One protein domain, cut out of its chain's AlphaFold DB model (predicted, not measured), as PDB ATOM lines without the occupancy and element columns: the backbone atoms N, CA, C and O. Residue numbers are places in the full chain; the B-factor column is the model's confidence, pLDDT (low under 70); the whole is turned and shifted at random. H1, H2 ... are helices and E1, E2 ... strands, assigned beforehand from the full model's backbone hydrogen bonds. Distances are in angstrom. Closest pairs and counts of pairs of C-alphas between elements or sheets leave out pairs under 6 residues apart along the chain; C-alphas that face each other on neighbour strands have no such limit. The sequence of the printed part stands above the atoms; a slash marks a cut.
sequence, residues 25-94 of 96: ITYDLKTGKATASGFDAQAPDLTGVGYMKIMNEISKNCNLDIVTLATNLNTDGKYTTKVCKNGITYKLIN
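This is residues 25 to 94 of the 96 residues of an uncharacterized protein of Gilliamella sp. Pas-s25 (UniProt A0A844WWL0). A small four-stranded sheet is covered on one face by two helices, H1 and H2, which stand about perpendicular to each other and make two layers with it. A long loop, residues 38 to 50, runs from the edge strand E2 back to H1. The printed part has 70 residues, in the order E1 E2 H1 H2 E3 E4; the mixed sheet runs E2 E1 E4 E3, and the class is mixed, helices and strands. It is compact, with a radius of gyration of the C-alphas of 11.5 A and spans of 35 by 27 by 17 A.

Find C-alpha 25 at (47.366, 5.395, 33.699), where E1, residues 25 to 28, begins. Beside it look for E2, residues 33 to 37, 13.4 A long, and E4, residues 89 to 93, 13.2 A long, ending at C-alpha 93 at (54.437, -0.385, 27.562). E3 is residues 78 to 80. H1, residues 51 to 62, is 16.1 A long; H2, residues 66 to 76, is 15.5 A long.

E1 and E4 are parallel, with N 27 and O 91 at 2.8 A. E1 and E2 form a hairpin, antiparallel, with N 26 and O 35 at 2.8 A. E3 and E4 form another, with N 79 and O 92 at 2.8 A. H1 is on the sheet at a height of 10.0 A, over E1 and E4, slantwise to the strands, at 34 degrees to E4 on the local plane; its closest C-alpha pair with E4 is Ile 58 and Tyr 90, 6.8 A. H2 is on the sheet too; its closest C-alpha pair with E3 is Leu 73 and Tyr 79, 5.4 A. With residues 55 to 59 alone, H1 touches H2, about perpendicular at 73 degrees; the closest C-alphas are those of Ser 59 and Ile 66, 6.0 A. E2, H1 H2, E3 make a split strand-helix-strand unit, two strands running the same way with E1 and E4 between them, and its crossover is left-handed. In H1 and H2 every O i to N i+4 pair is within hydrogen-bond range.

The two C-alphas farthest apart are those of Ala 41 and Thr 75, 35.4 A. The printed part has no cut. The link E2 to H1 is long. Mean pLDDT of the printed part is 86.7; look at residue 41 for the one value under 70.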
ATOM      1  N   ILE A  25      47.397   6.819  33.349       92.44
ATOM      2  CA  ILE A  25      47.366   5.395  33.699       92.44
ATOM      3  C   ILE A  25      48.323   4.650  32.774       92.44
ATOM      4  O   ILE A  25      48.179   4.692  31.553       92.44
ATOM      5  N   THR A  26      49.298   3.956  33.357       93.25
ATOM      6  CA  THR A  26      50.249   3.120  32.621       93.25
ATOM      7  C   THR A  26      49.999   1.648  32.916       93.25
ATOM      8  O   THR A  26      50.009   1.253  34.080       93.25
ATOM      9  N   TYR A  27      49.822   0.835  31.876       93.06
ATOM     10  CA  TYR A  27      49.810  -0.622  31.967       93.06
ATOM     11  C   TYR A  27      51.107  -1.196  31.404       93.06
ATOM     12  O   TYR A  27      51.466  -0.953  30.248       93.06
ATOM     13  N   ASP A  28      51.801  -1.964  32.231       91.81
ATOM     14  CA  ASP A  28      52.994  -2.703  31.845       91.81
ATOM     15  C   ASP A  28      52.607  -4.133  31.459       91.81
ATOM     16  O   ASP A  28      52.199  -4.927  32.309       91.81
ATOM     17  N   LEU A  29      52.750  -4.462  30.173       89.25
ATOM     18  CA  LEU A  29      52.403  -5.782  29.649       89.25
ATOM     19  C   LEU A  29      53.327  -6.891  30.163       89.25
ATOM     20  O   LEU A  29      52.886  -8.031  30.285       89.25
ATOM     21  N   LYS A  30      54.578  -6.571  30.509       89.50
ATOM     22  CA  LYS A  30      55.547  -7.551  31.015       89.50
ATOM     23  C   LYS A  30      55.227  -7.967  32.445       89.50
ATOM     24  O   LYS A  30      55.374  -9.134  32.797       89.50
ATOM     25  N   THR A  31      54.829  -7.011  33.284       90.81
ATOM     26  CA  THR A  31      54.524  -7.275  34.701       90.81
ATOM     27  C   THR A  31      53.040  -7.513  34.963       90.81
ATOM     28  O   THR A  31      52.680  -7.974  36.045       90.81
ATOM     29  N   GLY A  32      52.176  -7.203  33.993       90.56
ATOM     30  CA  GLY A  32      50.726  -7.292  34.120       90.56
ATOM     31  C   GLY A  32      50.132  -6.261  35.082       90.56
ATOM     32  O   GLY A  32      49.009  -6.451  35.550       90.56
ATOM     33  N   LYS A  33      50.876  -5.196  35.413       91.69
ATOM     34  CA  LYS A  33      50.504  -4.213  36.439       91.69
ATOM     35  C   LYS A  33      50.076  -2.884  35.829       91.69
ATOM     36  O   LYS A  33      50.724  -2.353  34.928       91.69
ATOM     37  N   ALA A  34      49.012  -2.321  36.393       92.62
ATOM     38  CA  ALA A  34      48.542  -0.972  36.121       92.62
ATOM     39  C   ALA A  34      49.037  -0.009  37.216       92.62
ATOM     40  O   ALA A  34      49.020  -0.338  38.401       92.62
ATOM     41  N   THR A  35      49.472   1.186  36.824       91.50
ATOM     42  CA  THR A  35      49.925   2.252  37.730       91.50
ATOM     43  C   THR A  35      49.300   3.585  37.340       91.50
ATOM     44  O   THR A  35      49.017   3.828  36.167       91.50
ATOM     45  N   ALA A  36      49.079   4.447  38.328       91.00
ATOM     46  CA  ALA A  36      48.496   5.771  38.161       91.00
ATOM     47  C   ALA A  36      49.514   6.844  38.562       91.00
ATOM     48  O   ALA A  36      50.252   6.680  39.530       91.00
ATOM     49  N   SER A  37      49.546   7.952  37.826       89.00
ATOM     50  CA  SER A  37      50.422   9.096  38.101       89.00
ATOM     51  C   SER A  37      49.725  10.410  37.753       89.00
ATOM     52  O   SER A  37      48.849  10.433  36.890       89.00
ATOM     53  N   GLY A  38      50.094  11.494  38.437       84.75
ATOM     54  CA  GLY A  38      49.532  12.830  38.197       84.75
ATOM     55  C   GLY A  38      48.185  13.120  38.870       84.75
ATOM     56  O   GLY A  38      47.638  14.190  38.632       84.75
ATOM     57  N   PHE A  39      47.682  12.210  39.715       83.88
ATOM     58  CA  PHE A  39      46.434  12.375  40.467       83.88
ATOM     59  C   PHE A  39      46.679  13.156  41.768       83.88
ATOM     60  O   PHE A  39      47.437  12.701  42.623       83.88
ATOM     61  N   ASP A  40      46.018  14.307  41.932       72.94
ATOM     62  CA  ASP A  40      46.278  15.260  43.031       72.94
ATOM     63  C   ASP A  40      45.800  14.802  44.423       72.94
ATOM     64  O   ASP A  40      46.313  15.278  45.434       72.94
ATOM     65  N   ALA A  41      44.801  13.916  44.513       64.06
ATOM     66  CA  ALA A  41      44.236  13.519  45.813       64.06
ATOM     67  C   ALA A  41      43.754  12.066  45.888       64.06
ATOM     68  O   ALA A  41      43.870  11.443  46.940       64.06
ATOM     69  N   GLN A  42      43.208  11.520  44.800       72.38
ATOM     70  CA  GLN A  42      42.734  10.137  44.745       72.38
ATOM     71  C   GLN A  42      43.119   9.530  43.402       72.38
ATOM     72  O   GLN A  42      42.447   9.730  42.390       72.38
ATOM     73  N   ALA A  43      44.238   8.809  43.403       78.88
ATOM     74  CA  ALA A  43      44.546   7.899  42.318       78.88
ATOM     75  C   ALA A  43      43.549   6.733  42.351       78.88
ATOM     76  O   ALA A  43      43.137   6.303  43.433       78.88
ATOM     77  N   PRO A  44      43.155   6.209  41.189       81.75
ATOM     78  CA  PRO A  44      42.299   5.043  41.151       81.75
ATOM     79  C   PRO A  44      42.995   3.808  41.717       81.75
ATOM     80  O   PRO A  44      44.200   3.629  41.531       81.75
ATOM     81  N   ASP A  45      42.219   2.927  42.350       84.62
ATOM     82  CA  ASP A  45      42.707   1.597  42.692       84.62
ATOM     83  C   ASP A  45      42.818   0.756  41.417       84.62
ATOM     84  O   ASP A  45      41.839   0.486  40.716       84.62
ATOM     85  N   LEU A  46      44.053   0.379  41.110       87.75
ATOM     86  CA  LEU A  46      44.420  -0.400  39.938       87.75
ATOM     87  C   LEU A  46      44.818  -1.838  40.303       87.75
ATOM     88  O   LEU A  46      45.285  -2.597  39.449       87.75
ATOM     89  N   THR A  47      44.619  -2.235  41.562       87.06
ATOM     90  CA  THR A  47      44.914  -3.584  42.047       87.06
ATOM     91  C   THR A  47      44.067  -4.607  41.295       87.06
ATOM     92  O   THR A  47      42.845  -4.504  41.216       87.06
ATOM     93  N   GLY A  48      44.723  -5.601  40.691       85.75
ATOM     94  CA  GLY A  48      44.043  -6.648  39.919       85.75
ATOM     95  C   GLY A  48      43.439  -6.178  38.590       85.75
ATOM     96  O   GLY A  48      42.729  -6.945  37.938       85.75
ATOM     97  N   VAL A  49      43.709  -4.944  38.150       89.31
ATOM     98  CA  VAL A  49      43.267  -4.473  36.836       89.31
ATOM     99  C   VAL A  49      44.099  -5.154  35.748       89.31
ATOM    100  O   VAL A  49      45.270  -4.847  35.543       89.31
ATOM    101  N   GLY A  50      43.475  -6.104  35.052       89.75
ATOM    102  CA  GLY A  50      44.096  -6.854  33.963       89.75
ATOM    103  C   GLY A  50      44.082  -6.126  32.616       89.75
ATOM    104  O   GLY A  50      43.308  -5.192  32.391       89.75
ATOM    105  N   TYR A  51      44.894  -6.631  31.686       88.69
ATOM    106  CA  TYR A  51      45.080  -6.093  30.336       88.69
ATOM    107  C   TYR A  51      43.762  -5.803  29.603       88.69
ATOM    108  O   TYR A  51      43.535  -4.683  29.152       88.69
ATOM    109  N   MET A  52      42.843  -6.775  29.553       89.56
ATOM    110  CA  MET A  52      41.560  -6.611  28.852       89.56
ATOM    111  C   MET A  52      40.683  -5.508  29.451       89.56
ATOM    112  O   MET A  52      39.942  -4.845  28.724       89.56
ATOM    113  N   LYS A  53      40.769  -5.276  30.768       90.75
ATOM    114  CA  LYS A  53      40.024  -4.197  31.423       90.75
ATOM    115  C   LYS A  53      40.576  -2.834  31.002       90.75
ATOM    116  O   LYS A  53      39.789  -1.985  30.597       90.75
ATOM    117  N   ILE A  54      41.902  -2.674  30.984       91.00
ATOM    118  CA  ILE A  54      42.556  -1.458  30.476       91.00
ATOM    119  C   ILE A  54      42.220  -1.221  29.002       91.00
ATOM    120  O   ILE A  54      41.809  -0.123  28.645       91.00
ATOM    121  N   MET A  55      42.330  -2.238  28.144       90.56
ATOM    122  CA  MET A  55      42.027  -2.108  26.711       90.56
ATOM    123  C   MET A  55      40.586  -1.638  26.472       90.56
ATOM    124  O   MET A  55      40.348  -0.734  25.668       90.56
ATOM    125  N   ASN A  56      39.628  -2.196  27.219       90.31
ATOM    126  CA  ASN A  56      38.226  -1.784  27.164       90.31
ATOM    127  C   ASN A  56      38.013  -0.350  27.666       90.31
ATOM    128  O   ASN A  56      37.218   0.389  27.087       90.31
ATOM    129  N   GLU A  57      38.696   0.057  28.736       89.38
ATOM    130  CA  GLU A  57      38.620   1.429  29.244       89.38
ATOM    131  C   GLU A  57      39.192   2.438  28.250       89.38
ATOM    132  O   GLU A  57      38.558   3.467  28.015       89.38
ATOM    133  N   ILE A  58      40.330   2.136  27.621       90.62
ATOM    134  CA  ILE A  58      40.905   2.989  26.577       90.62
ATOM    135  C   ILE A  58      39.933   3.089  25.402       90.62
ATOM    136  O   ILE A  58      39.595   4.188  24.974       90.62
ATOM    137  N   SER A  59      39.427   1.954  24.914       90.62
ATOM    138  CA  SER A  59      38.490   1.926  23.790       90.62
ATOM    139  C   SER A  59      37.259   2.805  24.040       90.62
ATOM    140  O   SER A  59      36.935   3.676  23.227       90.62
ATOM    141  N   LYS A  60      36.634   2.663  25.217       90.38
ATOM    142  CA  LYS A  60      35.442   3.427  25.612       90.38
ATOM    143  C   LYS A  60      35.719   4.919  25.801       90.38
ATOM    144  O   LYS A  60      34.968   5.751  25.295       90.38
ATOM    145  N   ASN A  61      36.781   5.275  26.526       89.12
ATOM    146  CA  ASN A  61      37.039   6.670  26.901       89.12
ATOM    147  C   ASN A  61      37.721   7.471  25.789       89.12
ATOM    148  O   ASN A  61      37.533   8.685  25.695       89.12
ATOM    149  N   CYS A  62      38.503   6.807  24.941       88.12
ATOM    150  CA  CYS A  62      39.286   7.440  23.885       88.12
ATOM    151  C   CYS A  62      38.649   7.275  22.496       88.12
ATOM    152  O   CYS A  62      39.165   7.835  21.534       88.12
ATOM    153  N   ASN A  63      37.518   6.561  22.391       88.75
ATOM    154  CA  ASN A  63      36.816   6.267  21.136       88.75
ATOM    155  C   ASN A  63      37.726   5.576  20.109       88.75
ATOM    156  O   ASN A  63      37.826   5.994  18.955       88.75
ATOM    157  N   LEU A  64      38.423   4.542  20.576       86.31
ATOM    158  CA  LEU A  64      39.390   3.790  19.792       86.31
ATOM    159  C   LEU A  64      38.969   2.332  19.675       86.31
ATOM    160  O   LEU A  64      38.449   1.739  20.618       86.31
ATOM    161  N   ASP A  65      39.239   1.746  18.521       89.12
ATOM    162  CA  ASP A  65      39.017   0.329  18.286       89.12
ATOM    163  C   ASP A  65      40.116  -0.530  18.952       89.12
ATOM    164  O   ASP A  65      41.306  -0.203  18.898       89.12
ATOM    165  N   ILE A  66      39.714  -1.633  19.596       86.75
ATOM    166  CA  ILE A  66      40.619  -2.513  20.361       86.75
ATOM    167  C   ILE A  66      41.621  -3.213  19.437       86.75
ATOM    168  O   ILE A  66      42.782  -3.382  19.821       86.75
ATOM    169  N   VAL A  67      41.202  -3.597  18.225       87.69
ATOM    170  CA  VAL A  67      42.083  -4.252  17.245       87.69
ATOM    171  C   VAL A  67      43.167  -3.276  16.803       87.69
ATOM    172  O   VAL A  67      44.349  -3.611  16.811       87.69
ATOM    173  N   THR A  68      42.786  -2.033  16.520       85.25
ATOM    174  CA  THR A  68      43.712  -0.949  16.172       85.25
ATOM    175  C   THR A  68      44.719  -0.683  17.293       85.25
ATOM    176  O   THR A  68      45.916  -0.553  17.033       85.25
ATOM    177  N   LEU A  69      44.265  -0.655  18.552       85.62
ATOM    178  CA  LEU A  69      45.154  -0.543  19.713       85.62
ATOM    179  C   LEU A  69      46.192  -1.669  19.755       85.62
ATOM    180  O   LEU A  69      47.381  -1.398  19.919       85.62
ATOM    181  N   ALA A  70      45.743  -2.919  19.624       84.81
ATOM    182  CA  ALA A  70      46.614  -4.086  19.687       84.81
ATOM    183  C   ALA A  70      47.637  -4.093  18.539       84.81
ATOM    184  O   ALA A  70      48.816  -4.362  18.766       84.81
ATOM    185  N   THR A  71      47.219  -3.726  17.325       86.12
ATOM    186  CA  THR A  71      48.109  -3.617  16.160       86.12
ATOM    187  C   THR A  71      49.190  -2.556  16.359       86.12
ATOM    188  O   THR A  71      50.371  -2.833  16.128       86.12
ATOM    189  N   ASN A  72      48.823  -1.362  16.835       83.06
ATOM    190  CA  ASN A  72      49.792  -0.296  17.115       83.06
ATOM    191  C   ASN A  72      50.790  -0.724  18.195       83.06
ATOM    192  O   ASN A  72      51.996  -0.534  18.057       83.06
ATOM    193  N   LEU A  73      50.294  -1.377  19.246       85.31
ATOM    194  CA  LEU A  73      51.123  -1.868  20.334       85.31
ATOM    195  C   LEU A  73      52.134  -2.934  19.870       85.31
ATOM    196  O   LEU A  73      53.300  -2.874  20.259       85.31
ATOM    197  N   ASN A  74      51.716  -3.865  19.006       81.75
ATOM    198  CA  ASN A  74      52.592  -4.886  18.416       81.75
ATOM    199  C   ASN A  74      53.669  -4.283  17.497       81.75
ATOM    200  O   ASN A  74      54.787  -4.802  17.409       81.75
ATOM    201  N   THR A  75      53.343  -3.182  16.818       81.00
ATOM    202  CA  THR A  75      54.255  -2.507  15.888       81.00
ATOM    203  C   THR A  75      55.322  -1.727  16.659       81.00
ATOM    204  O   THR A  75      56.515  -2.036  16.550       81.00
ATOM    205  N   ASP A  76      54.894  -0.815  17.533       74.56
ATOM    206  CA  ASP A  76      55.761   0.175  18.188       74.56
ATOM    207  C   ASP A  76      56.318  -0.292  19.546       74.56
ATOM    208  O   ASP A  76      57.187   0.355  20.136       74.56
ATOM    209  N   GLY A  77      55.814  -1.405  20.093       76.31
ATOM    210  CA  GLY A  77      56.202  -1.936  21.409       76.31
ATOM    211  C   GLY A  77      55.719  -1.092  22.600       76.31
ATOM    212  O   GLY A  77      55.916  -1.478  23.760       76.31
ATOM    213  N   LYS A  78      55.103   0.066  22.328       83.19
ATOM    214  CA  LYS A  78      54.505   1.005  23.282       83.19
ATOM    215  C   LYS A  78      53.356   1.744  22.598       83.19
ATOM    216  O   LYS A  78      53.434   2.048  21.418       83.19
ATOM    217  N   TYR A  79      52.326   2.097  23.354       86.31
ATOM    218  CA  TYR A  79      51.212   2.912  22.879       86.31
ATOM    219  C   TYR A  79      50.899   4.005  23.900       86.31
ATOM    220  O   TYR A  79      50.946   3.759  25.102       86.31
ATOM    221  N   THR A  80      50.623   5.232  23.459       87.56
ATOM    222  CA  THR A  80      50.231   6.342  24.346       87.56
ATOM    223  C   THR A  80      49.109   7.136  23.692       87.56
ATOM    224  O   THR A  80      49.236   7.541  22.538       87.56
ATOM    225  N   THR A  81      48.009   7.353  24.412       86.31
ATOM    226  CA  THR A  81      46.901   8.189  23.938       86.31
ATOM    227  C   THR A  81      47.182   9.668  24.193       86.31
ATOM    228  O   THR A  81      48.080  10.038  24.945       86.31
ATOM    229  N   LYS A  82      46.360  10.540  23.606       83.62
ATOM    230  CA  LYS A  82      46.148  11.885  24.159       83.62
ATOM    231  C   LYS A  82      45.219  11.798  25.380       83.62
ATOM    232  O   LYS A  82      44.767  10.708  25.740       83.62
ATOM    233  N   VAL A  83      44.905  12.941  25.983       86.12
ATOM    234  CA  VAL A  83      43.871  13.039  27.019       86.12
ATOM    235  C   VAL A  83      42.531  12.567  26.438       86.12
ATOM    236  O   VAL A  83      42.062  13.096  25.430       86.12
ATOM    237  N   CYS A  84      41.942  11.538  27.044       87.25
ATOM    238  CA  CYS A  84      40.668  10.958  26.622       87.25
ATOM    239  C   CYS A  84      39.474  11.701  27.237       87.25
ATOM    240  O   CYS A  84      39.648  12.625  28.030       87.25
ATOM    241  N   LYS A  85      38.236  11.310  26.896       85.94
ATOM    242  CA  LYS A  85      37.013  12.014  27.343       85.94
ATOM    243  C   LYS A  85      36.866  12.090  28.869       85.94
ATOM    244  O   LYS A  85      36.167  12.960  29.372       85.94
ATOM    245  N   ASN A  86      37.525  11.192  29.597       82.44
ATOM    246  CA  ASN A  86      37.561  11.150  31.057       82.44
ATOM    247  C   ASN A  86      38.722  11.944  31.685       82.44
ATOM    248  O   ASN A  86      38.955  11.820  32.887       82.44
ATOM    249  N   GLY A  87      39.470  12.713  30.891       84.00
ATOM    250  CA  GLY A  87      40.597  13.513  31.370       84.00
ATOM    251  C   GLY A  87      41.855  12.700  31.694       84.00
ATOM    252  O   GLY A  87      42.750  13.205  32.364       84.00
ATOM    253  N   ILE A  88      41.936  11.443  31.240       87.81
ATOM    254  CA  ILE A  88      43.070  10.547  31.502       87.81
ATOM    255  C   ILE A  88      43.845  10.277  30.216       87.81
ATOM    256  O   ILE A  88      43.266  10.024  29.158       87.81
ATOM    257  N   THR A  89      45.168  10.290  30.330       90.94
ATOM    258  CA  THR A  89      46.089   9.751  29.331       90.94
ATOM    259  C   THR A  89      46.391   8.291  29.653       90.94
ATOM    260  O   THR A  89      46.722   7.949  30.787       90.94
ATOM    261  N   TYR A  90      46.314   7.412  28.661       90.69
ATOM    262  CA  TYR A  90      46.631   5.999  28.824       90.69
ATOM    263  C   TYR A  90      47.930   5.652  28.116       90.69
ATOM    264  O   TYR A  90      48.174   6.079  26.986       90.69
ATOM    265  N   LYS A  91      48.752   4.839  28.772       91.81
ATOM    266  CA  LYS A  91      50.030   4.369  28.253       91.81
ATOM    267  C   LYS A  91      50.142   2.855  28.408       91.81
ATOM    268  O   LYS A  91      49.973   2.326  29.499       91.81
ATOM    269  N   LEU A  92      50.451   2.158  27.325       91.75
ATOM    270  CA  LEU A  92      50.759   0.729  27.300       91.75
ATOM    271  C   LEU A  92      52.245   0.577  26.969       91.75
ATOM    272  O   LEU A  92      52.727   1.196  26.018       91.75
ATOM    273  N   ILE A  93      52.988  -0.202  27.751       88.50
ATOM    274  CA  ILE A  93      54.437  -0.385  27.562       88.50
ATOM    275  C   ILE A  93      54.847  -1.850  27.617       88.50
ATOM    276  O   ILE A  93      54.135  -2.679  28.174       88.50
ATOM    277  N   ASN A  94      56.054  -2.123  27.117       82.88
ATOM    278  CA  ASN A  94      56.719  -3.424  27.196       82.88
ATOM    279  C   ASN A  94      55.964  -4.522  26.433       82.88
ATOM    280  O   ASN A  94      55.821  -5.636  26.924       82.88
TER     281      ASN A  94